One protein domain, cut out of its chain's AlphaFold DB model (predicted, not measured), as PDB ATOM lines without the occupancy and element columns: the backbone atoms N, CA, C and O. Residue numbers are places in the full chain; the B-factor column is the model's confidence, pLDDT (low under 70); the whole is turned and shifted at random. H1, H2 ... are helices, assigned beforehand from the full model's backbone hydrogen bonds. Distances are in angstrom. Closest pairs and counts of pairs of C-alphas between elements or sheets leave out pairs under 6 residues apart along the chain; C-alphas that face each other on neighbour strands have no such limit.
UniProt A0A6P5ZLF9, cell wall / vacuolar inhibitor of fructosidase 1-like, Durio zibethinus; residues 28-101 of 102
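This is residues 28 to 101 of the 102 residues of the protein "cell wall / vacuolar inhibitor of fructosidase 1-like" of Durio zibethinus (UniProt A0A6P5ZLF9). One long helix, H4, makes the length of a rod; H1, H2 and H3 gather as a small head at its beginning, with H2 crossing it, and H5 folds back as a short arm at its far end. Between the two ends, residues 72 to 78 of H4 stand free. The printed part has 74 residues with five named helices, H1 to H5 in chain order, and no named strand; the class is all helix. It is only just loose, close to extended, with a radius of gyration of the C-alphas of 16.9 A and spans of 51 by 21 by 16 A.

H4, residues 60 to 88, runs 42.2 A from C-alpha 60 at (389.515, 338.218, 894.950) to C-alpha 88 at (383.690, 326.738, 854.784). Before it come H1, residues 29 to 36, 10.5 A; H2, residues 42 to 51, 14.2 A; and H3, residues 53 to 56, 6.4 A. H5, residues 92 to 99, 10.3 A, ends with C-alpha 99 at (386.494, 339.044, 857.487).

H4 is the hub. Its residues 63 to 70 touch H2, about perpendicular at 87 degrees; the closest C-alphas, of Cys 48 and Cys 70, are 6.3 A apart. Its residues 62 to 66 only just touch H3, with 3 pairs of C-alphas within 8 A, the closest those of Ser 55 and Leu 63 at 6.3 A. H4 and H5 form a helical hairpin, a shallow tilt of 30 degrees, opposite ways, with the C-alphas of Tyr 86 and His 95 closest at 5.7 A. H1 touches H2 at a steep tilt of 50 degrees, closest at the C-alphas of Cys 36 and Pro 42, 4.7 A. H5 is apart from H1, H2 and H3. In H1, H2, H4 and H5 every O i to N i+4 pair is within hydrogen-bond range; H3 is too short for such a pair.

The C-alphas of Asp 28 and Pro 92, the two farthest apart, are 51.0 A apart. The printed part has no cut, and its four links are tight. No printed residue has a pLDDT under 70.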
ATOM      1  N   ASP A  28     384.676 331.572 900.326       73.38
ATOM      2  CA  ASP A  28     383.408 330.908 900.567       73.38
ATOM      3  C   ASP A  28     382.438 331.235 899.412       73.38
ATOM      4  O   ASP A  28     382.611 332.201 898.660       73.38
ATOM      5  N   GLU A  29     381.395 330.423 899.248       83.44
ATOM      6  CA  GLU A  29     380.382 330.639 898.205       83.44
ATOM      7  C   GLU A  29     379.774 332.056 898.291       83.44
ATOM      8  O   GLU A  29     379.413 332.654 897.277       83.44
ATOM      9  N   SER A  30     379.741 332.653 899.492       84.81
ATOM     10  CA  SER A  30     379.262 334.022 899.702       84.81
ATOM     11  C   SER A  30     380.138 335.071 899.001       84.81
ATOM     12  O   SER A  30     379.614 336.018 898.406       84.81
ATOM     13  N   THR A  31     381.458 334.871 898.972       87.94
ATOM     14  CA  THR A  31     382.405 335.724 898.248       87.94
ATOM     15  C   THR A  31     382.183 335.641 896.741       87.94
ATOM     16  O   THR A  31     382.124 336.678 896.073       87.94
ATOM     17  N   ILE A  32     381.999 334.431 896.202       90.00
ATOM     18  CA  ILE A  32     381.683 334.224 894.780       90.00
ATOM     19  C   ILE A  32     380.372 334.934 894.424       90.00
ATOM     20  O   ILE A  32     380.336 335.705 893.462       90.00
ATOM     21  N   ILE A  33     379.321 334.739 895.226       91.00
ATOM     22  CA  ILE A  33     378.018 335.387 895.036       91.00
ATOM     23  C   ILE A  33     378.159 336.914 895.055       91.00
ATOM     24  O   ILE A  33     377.660 337.591 894.156       91.00
ATOM     25  N   ASN A  34     378.866 337.472 896.040       92.44
ATOM     26  CA  ASN A  34     379.058 338.915 896.172       92.44
ATOM     27  C   ASN A  34     379.821 339.519 894.982       92.44
ATOM     28  O   ASN A  34     379.465 340.595 894.504       92.44
ATOM     29  N   VAL A  35     380.856 338.836 894.486       92.44
ATOM     30  CA  VAL A  35     381.597 339.276 893.294       92.44
ATOM     31  C   VAL A  35     380.705 339.201 892.056       92.44
ATOM     32  O   VAL A  35     380.615 340.175 891.313       92.44
ATOM     33  N   CYS A  36     380.005 338.085 891.846       94.69
ATOM     34  CA  CYS A  36     379.187 337.893 890.651       94.69
ATOM     35  C   CYS A  36     377.965 338.815 890.592       94.69
ATOM     36  O   CYS A  36     377.632 339.299 889.513       94.69
ATOM     37  N   ASN A  37     377.349 339.149 891.727       96.56
ATOM     38  CA  ASN A  37     376.228 340.096 891.778       96.56
ATOM     39  C   ASN A  37     376.609 341.529 891.368       96.56
ATOM     40  O   ASN A  37     375.726 342.339 891.101       96.56
ATOM     41  N   LYS A  38     377.906 341.853 891.319       95.69
ATOM     42  CA  LYS A  38     378.414 343.155 890.854       95.69
ATOM     43  C   LYS A  38     378.735 343.175 889.360       95.69
ATOM     44  O   LYS A  38     379.161 344.206 888.847       95.69
ATOM     45  N   THR A  39     378.576 342.049 888.670       95.50
ATOM     46  CA  THR A  39     378.805 341.956 887.225       95.50
ATOM     47  C   THR A  39     377.509 342.212 886.452       95.50
ATOM     48  O   THR A  39     376.430 341.961 886.991       95.50
ATOM     49  N   PRO A  40     377.588 342.669 885.188       97.31
ATOM     50  CA  PRO A  40     376.408 342.797 884.331       97.31
ATOM     51  C   PRO A  40     375.680 341.468 884.083       97.31
ATOM     52  O   PRO A  40     374.473 341.475 883.864       97.31
ATOM     53  N   ASP A  41     376.400 340.340 884.145       96.62
ATOM     54  CA  ASP A  41     375.837 338.995 884.013       96.62
ATOM     55  C   ASP A  41     376.285 338.080 885.173       96.62
ATOM     56  O   ASP A  41     377.301 337.371 885.090       96.62
ATOM     57  N   PRO A  42     375.510 338.056 886.275       96.25
ATOM     58  CA  PRO A  42     375.807 337.213 887.426       96.25
ATOM     59  C   PRO A  42     375.743 335.710 887.129       96.25
ATOM     60  O   PRO A  42     376.375 334.927 887.842       96.25
ATOM     61  N   ILE A  43     374.964 335.283 886.128       96.38
ATOM     62  CA  ILE A  43     374.822 333.864 885.778       96.38
ATOM     63  C   ILE A  43     376.095 333.403 885.079       96.38
ATOM     64  O   ILE A  43     376.698 332.427 885.525       96.38
ATOM     65  N   LEU A  44     376.549 334.137 884.061       95.56
ATOM     66  CA  LEU A  44     377.804 333.852 883.370       95.56
ATOM     67  C   LEU A  44     378.985 333.845 884.345       95.56
ATOM     68  O   LEU A  44     379.798 332.921 884.323       95.56
ATOM     69  N   CYS A  45     379.043 334.823 885.256       96.12
ATOM     70  CA  CYS A  45     380.076 334.858 886.287       96.12
ATOM     71  C   CYS A  45     380.073 333.587 887.149       96.12
ATOM     72  O   CYS A  45     381.126 332.974 887.326       96.12
ATOM     73  N   LYS A  46     378.911 333.150 887.655       94.94
ATOM     74  CA  LYS A  46     378.817 331.931 888.478       94.94
ATOM     75  C   LYS A  46     379.192 330.678 887.693       94.94
ATOM     76  O   LYS A  46     380.008 329.902 888.174       94.94
ATOM     77  N   THR A  47     378.689 330.526 886.469       95.50
ATOM     78  CA  THR A  47     379.047 329.410 885.579       95.50
ATOM     79  C   THR A  47     380.557 329.330 885.380       95.50
ATOM     80  O   THR A  47     381.167 328.277 885.557       95.50
ATOM     81  N   CYS A  48     381.176 330.469 885.084       95.88
ATOM     82  CA  CYS A  48     382.613 330.579 884.912       95.88
ATOM     83  C   CYS A  48     383.379 330.170 886.184       95.88
ATOM     84  O   CYS A  48     384.320 329.380 886.120       95.88
ATOM     85  N   ARG A  49     382.936 330.638 887.357       94.56
ATOM     86  CA  ARG A  49     383.527 330.306 888.663       94.56
ATOM     87  C   ARG A  49     383.420 328.828 888.986       94.56
ATOM     88  O   ARG A  49     384.423 328.203 889.310       94.56
ATOM     89  N   HIS A  50     382.224 328.265 888.879       92.31
ATOM     90  CA  HIS A  50     381.965 326.865 889.207       92.31
ATOM     91  C   HIS A  50     382.628 325.895 888.222       92.31
ATOM     92  O   HIS A  50     382.866 324.747 888.584       92.31
ATOM     93  N   SER A  51     382.989 326.356 887.017       92.44
ATOM     94  CA  SER A  51     383.787 325.568 886.067       92.44
ATOM     95  C   SER A  51     385.259 325.401 886.471       92.44
ATOM     96  O   SER A  51     385.905 324.466 886.000       92.44
ATOM     97  N   ASP A  52     385.791 326.269 887.341       92.50
ATOM     98  CA  ASP A  52     387.178 326.193 887.811       92.50
ATOM     99  C   ASP A  52     387.230 325.727 889.281       92.50
ATOM    100  O   ASP A  52     386.807 326.467 890.177       92.50
ATOM    101  N   PRO A  53     387.782 324.533 889.577       90.38
ATOM    102  CA  PRO A  53     387.860 324.016 890.943       90.38
ATOM    103  C   PRO A  53     388.710 324.893 891.876       90.38
ATOM    104  O   PRO A  53     388.529 324.847 893.094       90.38
ATOM    105  N   LYS A  54     389.606 325.734 891.340       89.81
ATOM    106  CA  LYS A  54     390.413 326.676 892.129       89.81
ATOM    107  C   LYS A  54     389.586 327.840 892.669       89.81
ATOM    108  O   LYS A  54     390.039 328.522 893.583       89.81
ATOM    109  N   SER A  55     388.370 328.056 892.164       90.25
ATOM    110  CA  SER A  55     387.485 329.122 892.644       90.25
ATOM    111  C   SER A  55     387.089 328.980 894.111       90.25
ATOM    112  O   SER A  55     386.669 329.978 894.680       90.25
ATOM    113  N   GLN A  56     387.202 327.798 894.731       87.19
ATOM    114  CA  GLN A  56     386.840 327.563 896.143       87.19
ATOM    115  C   GLN A  56     387.914 328.024 897.144       87.19
ATOM    116  O   GLN A  56     387.660 328.146 898.339       87.19
ATOM    117  N   THR A  57     389.142 328.237 896.674       86.75
ATOM    118  CA  THR A  57     390.286 328.616 897.518       86.75
ATOM    119  C   THR A  57     390.943 329.915 897.059       86.75
ATOM    120  O   THR A  57     392.014 330.272 897.544       86.75
ATOM    121  N   ALA A  58     390.315 330.619 896.118       88.25
ATOM    122  CA  ALA A  58     390.844 331.820 895.501       88.25
ATOM    123  C   ALA A  58     390.420 333.077 896.269       88.25
ATOM    124  O   ALA A  58     389.237 333.330 896.474       88.25
ATOM    125  N   ASP A  59     391.372 333.943 896.599       87.56
ATOM    126  CA  ASP A  59     391.042 335.310 896.994       87.56
ATOM    127  C   ASP A  59     390.468 336.110 895.803       87.56
ATOM    128  O   ASP A  59     390.389 335.632 894.669       87.56
ATOM    129  N   VAL A  60     390.087 337.371 896.017       87.62
ATOM    130  CA  VAL A  60     389.515 338.218 894.950       87.62
ATOM    131  C   VAL A  60     390.449 338.347 893.734       87.62
ATOM    132  O   VAL A  60     389.971 338.426 892.599       87.62
ATOM    133  N   ARG A  61     391.773 338.321 893.931       90.19
ATOM    134  CA  ARG A  61     392.757 338.361 892.837       90.19
ATOM    135  C   ARG A  61     392.807 337.027 892.084       90.19
ATOM    136  O   ARG A  61     392.891 337.024 890.853       90.19
ATOM    137  N   GLY A  62     392.733 335.904 892.788       91.81
ATOM    138  CA  GLY A  62     392.603 334.575 892.202       91.81
ATOM    139  C   GLY A  62     391.311 334.449 891.400       91.81
ATOM    140  O   GLY A  62     391.338 334.006 890.255       91.81
ATOM    141  N   LEU A  63     390.199 334.961 891.932       92.00
ATOM    142  CA  LEU A  63     388.936 335.068 891.212       92.00
ATOM    143  C   LEU A  63     389.114 335.927 889.942       92.00
ATOM    144  O   LEU A  63     388.780 335.486 888.843       92.00
ATOM    145  N   ALA A  64     389.726 337.108 890.011       92.31
ATOM    146  CA  ALA A  64     390.000 337.894 888.801       92.31
ATOM    147  C   ALA A  64     390.812 337.104 887.749       92.31
ATOM    148  O   ALA A  64     390.463 337.103 886.570       92.31
ATOM    149  N   SER A  65     391.831 336.356 888.181       95.19
ATOM    150  CA  SER A  65     392.659 335.523 887.296       95.19
ATOM    151  C   SER A  65     391.852 334.412 886.612       95.19
ATOM    152  O   SER A  65     392.004 334.180 885.415       95.19
ATOM    153  N   ILE A  66     390.935 333.771 887.342       95.38
ATOM    154  CA  ILE A  66     390.023 332.757 886.795       95.38
ATOM    155  C   ILE A  66     389.074 333.372 885.752       95.38
ATOM    156  O   ILE A  66     388.802 332.751 884.729       95.38
ATOM    157  N   SER A  67     388.606 334.610 885.957       95.00
ATOM    158  CA  SER A  67     387.774 335.300 884.955       95.00
ATOM    159  C   SER A  67     388.528 335.551 883.655       95.00
ATOM    160  O   SER A  67     387.954 335.376 882.585       95.00
ATOM    161  N   ILE A  68     389.807 335.923 883.741       96.19
ATOM    162  CA  ILE A  68     390.662 336.103 882.563       96.19
ATOM    163  C   ILE A  68     390.803 334.773 881.823       96.19
ATOM    164  O   ILE A  68     390.510 334.716 880.635       96.19
ATOM    165  N   ALA A  69     391.164 333.694 882.523       96.56
ATOM    166  CA  ALA A  69     391.336 332.376 881.908       96.56
ATOM    167  C   ALA A  69     390.063 331.880 881.199       96.56
ATOM    168  O   ALA A  69     390.115 331.334 880.100       96.56
ATOM    169  N   CYS A  70     388.911 332.109 881.821       96.38
ATOM    170  CA  CYS A  70     387.599 331.783 881.284       96.38
ATOM    171  C   CYS A  70     387.276 332.583 880.013       96.38
ATOM    172  O   CYS A  70     386.900 331.992 879.006       96.38
ATOM    173  N   GLY A  71     387.510 333.901 880.029       95.88
ATOM    174  CA  GLY A  71     387.352 334.751 878.848       95.88
ATOM    175  C   GLY A  71     388.309 334.377 877.714       95.88
ATOM    176  O   GLY A  71     387.888 334.330 876.564       95.88
ATOM    177  N   THR A  72     389.566 334.045 878.026       97.06
ATOM    178  CA  THR A  72     390.544 333.560 877.038       97.06
ATOM    179  C   THR A  72     390.073 332.271 876.379       97.06
ATOM    180  O   THR A  72     390.025 332.202 875.159       97.06
ATOM    181  N   ARG A  73     389.644 331.276 877.164       96.06
ATOM    182  CA  ARG A  73     389.122 330.010 876.629       96.06
ATOM    183  C   ARG A  73     387.929 330.235 875.695       96.06
ATOM    184  O   ARG A  73     387.853 329.616 874.636       96.06
ATOM    185  N   ASP A  74     386.989 331.085 876.095       95.44
ATOM    186  CA  ASP A  74     385.789 331.345 875.301       95.44
ATOM    187  C   ASP A  74     386.135 332.130 874.018       95.44
ATOM    188  O   ASP A  74     385.578 331.848 872.957       95.44
ATOM    189  N   ALA A  75     387.114 333.042 874.081       96.38
ATOM    190  CA  ALA A  75     387.649 333.747 872.918       96.38
ATOM    191  C   ALA A  75     388.393 332.811 871.950       96.38
ATOM    192  O   ALA A  75     388.164 332.889 870.746       96.38
ATOM    193  N   ASP A  76     389.216 331.884 872.448       97.38
ATOM    194  CA  ASP A  76     389.917 330.888 871.621       97.38
ATOM    195  C   ASP A  76     388.928 329.959 870.903       97.38
ATOM    196  O   ASP A  76     389.100 329.597 869.731       97.38
ATOM    197  N   LYS A  77     387.844 329.592 871.597       96.69
ATOM    198  CA  LYS A  77     386.750 328.835 870.992       96.69
ATOM    199  C   LYS A  77     386.060 329.647 869.898       96.69
ATOM    200  O   LYS A  77     385.882 329.130 868.798       96.69
ATOM    201  N   LEU A  78     385.711 330.904 870.178       95.75
ATOM    202  CA  LEU A  78     385.088 331.788 869.195       95.75
ATOM    203  C   LEU A  78     385.984 331.991 867.967       95.75
ATOM    204  O   LEU A  78     385.478 331.927 866.848       95.75
ATOM    205  N   TYR A  79     387.293 332.174 868.165       95.31
ATOM    206  CA  TYR A  79     388.293 332.257 867.099       95.31
ATOM    207  C   TYR A  79     388.198 331.034 866.188       95.31
ATOM    208  O   TYR A  79     388.040 331.155 864.974       95.31
ATOM    209  N   THR A  80     388.260 329.845 866.790       96.50
ATOM    210  CA  THR A  80     388.285 328.575 866.059       96.50
ATOM    211  C   THR A  80     386.990 328.359 865.287       96.50
ATOM    212  O   THR A  80     387.019 328.063 864.093       96.50
ATOM    213  N   ASP A  81     385.850 328.550 865.950       95.81
ATOM    214  CA  ASP A  81     384.532 328.363 865.350       95.81
ATOM    215  C   ASP A  81     384.299 329.368 864.201       95.81
ATOM    216  O   ASP A  81     383.826 328.988 863.129       95.81
ATOM    217  N   THR A  82     384.707 330.629 864.384       95.56
ATOM    218  CA  THR A  82     384.623 331.689 863.363       95.56
ATOM    219  C   THR A  82     385.520 331.397 862.165       95.56
ATOM    220  O   THR A  82     385.076 331.518 861.026       95.56
ATOM    221  N   ASN A  83     386.761 330.968 862.401       95.00
ATOM    222  CA  ASN A  83     387.703 330.636 861.335       95.00
ATOM    223  C   ASN A  83     387.225 329.444 860.491       95.00
ATOM    224  O   ASN A  83     387.352 329.457 859.264       95.00
ATOM    225  N   ASN A  84     386.642 328.428 861.132       95.75
ATOM    226  CA  ASN A  84     386.047 327.298 860.422       95.75
ATOM    227  C   ASN A  84     384.874 327.766 859.551       95.75
ATOM    228  O   ASN A  84     384.820 327.459 858.364       95.75
ATOM    229  N   LEU A  85     383.983 328.598 860.104       95.75
ATOM    230  CA  LEU A  85     382.850 329.140 859.354       95.75
ATOM    231  C   LEU A  85     383.293 330.010 858.167       95.75
ATOM    232  O   LEU A  85     382.697 329.919 857.094       95.75
ATOM    233  N   TYR A  86     384.331 330.829 858.350       95.50
ATOM    234  CA  TYR A  86     384.931 331.643 857.292       95.50
ATOM    235  C   TYR A  86     385.479 330.774 856.157       95.50
ATOM    236  O   TYR A  86     385.194 331.030 854.991       95.50
ATOM    237  N   SER A  87     386.213 329.715 856.506       94.94
ATOM    238  CA  SER A  87     386.839 328.812 855.533       94.94
ATOM    239  C   SER A  87     385.810 327.998 854.737       94.94
ATOM    240  O   SER A  87     386.021 327.715 853.557       94.94
ATOM    241  N   ASP A  88     384.688 327.642 855.366       96.50
ATOM    242  CA  ASP A  88     383.690 326.738 854.784       96.50
ATOM    243  C   ASP A  88     382.563 327.463 854.027       96.50
ATOM    244  O   ASP A  88     381.870 326.862 853.194       96.50
ATOM    245  N   THR A  89     382.329 328.752 854.304       96.44
ATOM    246  CA  THR A  89     381.191 329.471 853.721       96.44
ATOM    247  C   THR A  89     381.387 329.790 852.237       96.44
ATOM    248  O   THR A  89     382.374 330.379 851.812       96.44
ATOM    249  N   LYS A  90     380.366 329.487 851.428       97.06
ATOM    250  CA  LYS A  90     380.272 329.925 850.019       97.06
ATOM    251  C   LYS A  90     379.484 331.225 849.847       97.06
ATOM    252  O   LYS A  90     379.355 331.722 848.731       97.06
ATOM    253  N   ASN A  91     378.893 331.744 850.924       97.62
ATOM    254  CA  ASN A  91     378.106 332.967 850.878       97.62
ATOM    255  C   ASN A  91     379.045 334.183 850.987       97.62
ATOM    256  O   ASN A  91     379.637 334.373 852.052       97.62
ATOM    257  N   PRO A  92     379.147 335.033 849.948       95.31
ATOM    258  CA  PRO A  92     380.071 336.165 849.945       95.31
ATOM    259  C   PRO A  92     379.721 337.231 850.991       95.31
ATOM    260  O   PRO A  92     380.619 337.858 851.541       95.31
ATOM    261  N   ALA A  93     378.439 337.421 851.318       95.81
ATOM    262  CA  ALA A  93     378.039 338.366 852.359       95.81
ATOM    263  C   ALA A  93     378.477 337.884 853.749       95.81
ATOM    264  O   ALA A  93     378.964 338.680 854.548       95.81
ATOM    265  N   LEU A  94     378.347 336.579 854.018       95.12
ATOM    266  CA  LEU A  94     378.827 335.991 855.269       95.12
ATOM    267  C   LEU A  94     380.357 336.006 855.332       95.12
ATOM    268  O   LEU A  94     380.905 336.379 856.359       95.12
ATOM    269  N   HIS A  95     381.039 335.665 854.238       95.62
ATOM    270  CA  HIS A  95     382.499 335.720 854.172       95.62
ATOM    271  C   HIS A  95     383.019 337.127 854.497       95.62
ATOM    272  O   HIS A  95     383.849 337.283 855.385       95.62
ATOM    273  N   ASN A  96     382.466 338.163 853.858       94.44
ATOM    274  CA  ASN A  96     382.851 339.556 854.111       94.44
ATOM    275  C   ASN A  96     382.532 340.017 855.540       94.44
ATOM    276  O   ASN A  96     383.282 340.797 856.116       94.44
ATOM    277  N   LEU A  97     381.420 339.552 856.120       94.25
ATOM    278  CA  LEU A  97     381.090 339.845 857.514       94.25
ATOM    279  C   LEU A  97     382.136 339.245 858.462       94.25
ATOM    280  O   LEU A  97     382.617 339.937 859.354       94.25
ATOM    281  N   LEU A  98     382.495 337.977 858.262       94.62
ATOM    282  CA  LEU A  98     383.463 337.276 859.107       94.62
ATOM    283  C   LEU A  98     384.891 337.813 858.926       94.62
ATOM    284  O   LEU A  98     385.660 337.793 859.879       94.62
ATOM    285  N   ASP A  99     385.224 338.347 857.748       90.69
ATOM    286  CA  ASP A  99     386.494 339.044 857.487       90.69
ATOM    287  C   ASP A  99     386.681 340.255 858.417       90.69
ATOM    288  O   ASP A  99     387.777 340.508 858.897       90.69
ATOM    289  N   SER A 100     385.590 340.954 858.755       88.62
ATOM    290  CA  SER A 100     385.619 342.110 859.667       88.62
ATOM    291  C   SER A 100     385.778 341.757 861.152       88.62
ATOM    292  O   SER A 100     385.853 342.653 861.991       88.62
ATOM    293  N   CYS A 101     385.782 340.466 861.497       85.56
ATOM    294  CA  CYS A 101     385.992 339.999 862.867       85.56
ATOM    295  C   CYS A 101     387.484 339.862 863.238       85.56
ATOM    296  O   CYS A 101     387.772 339.487 864.377       85.56
TER     297      CYS A 101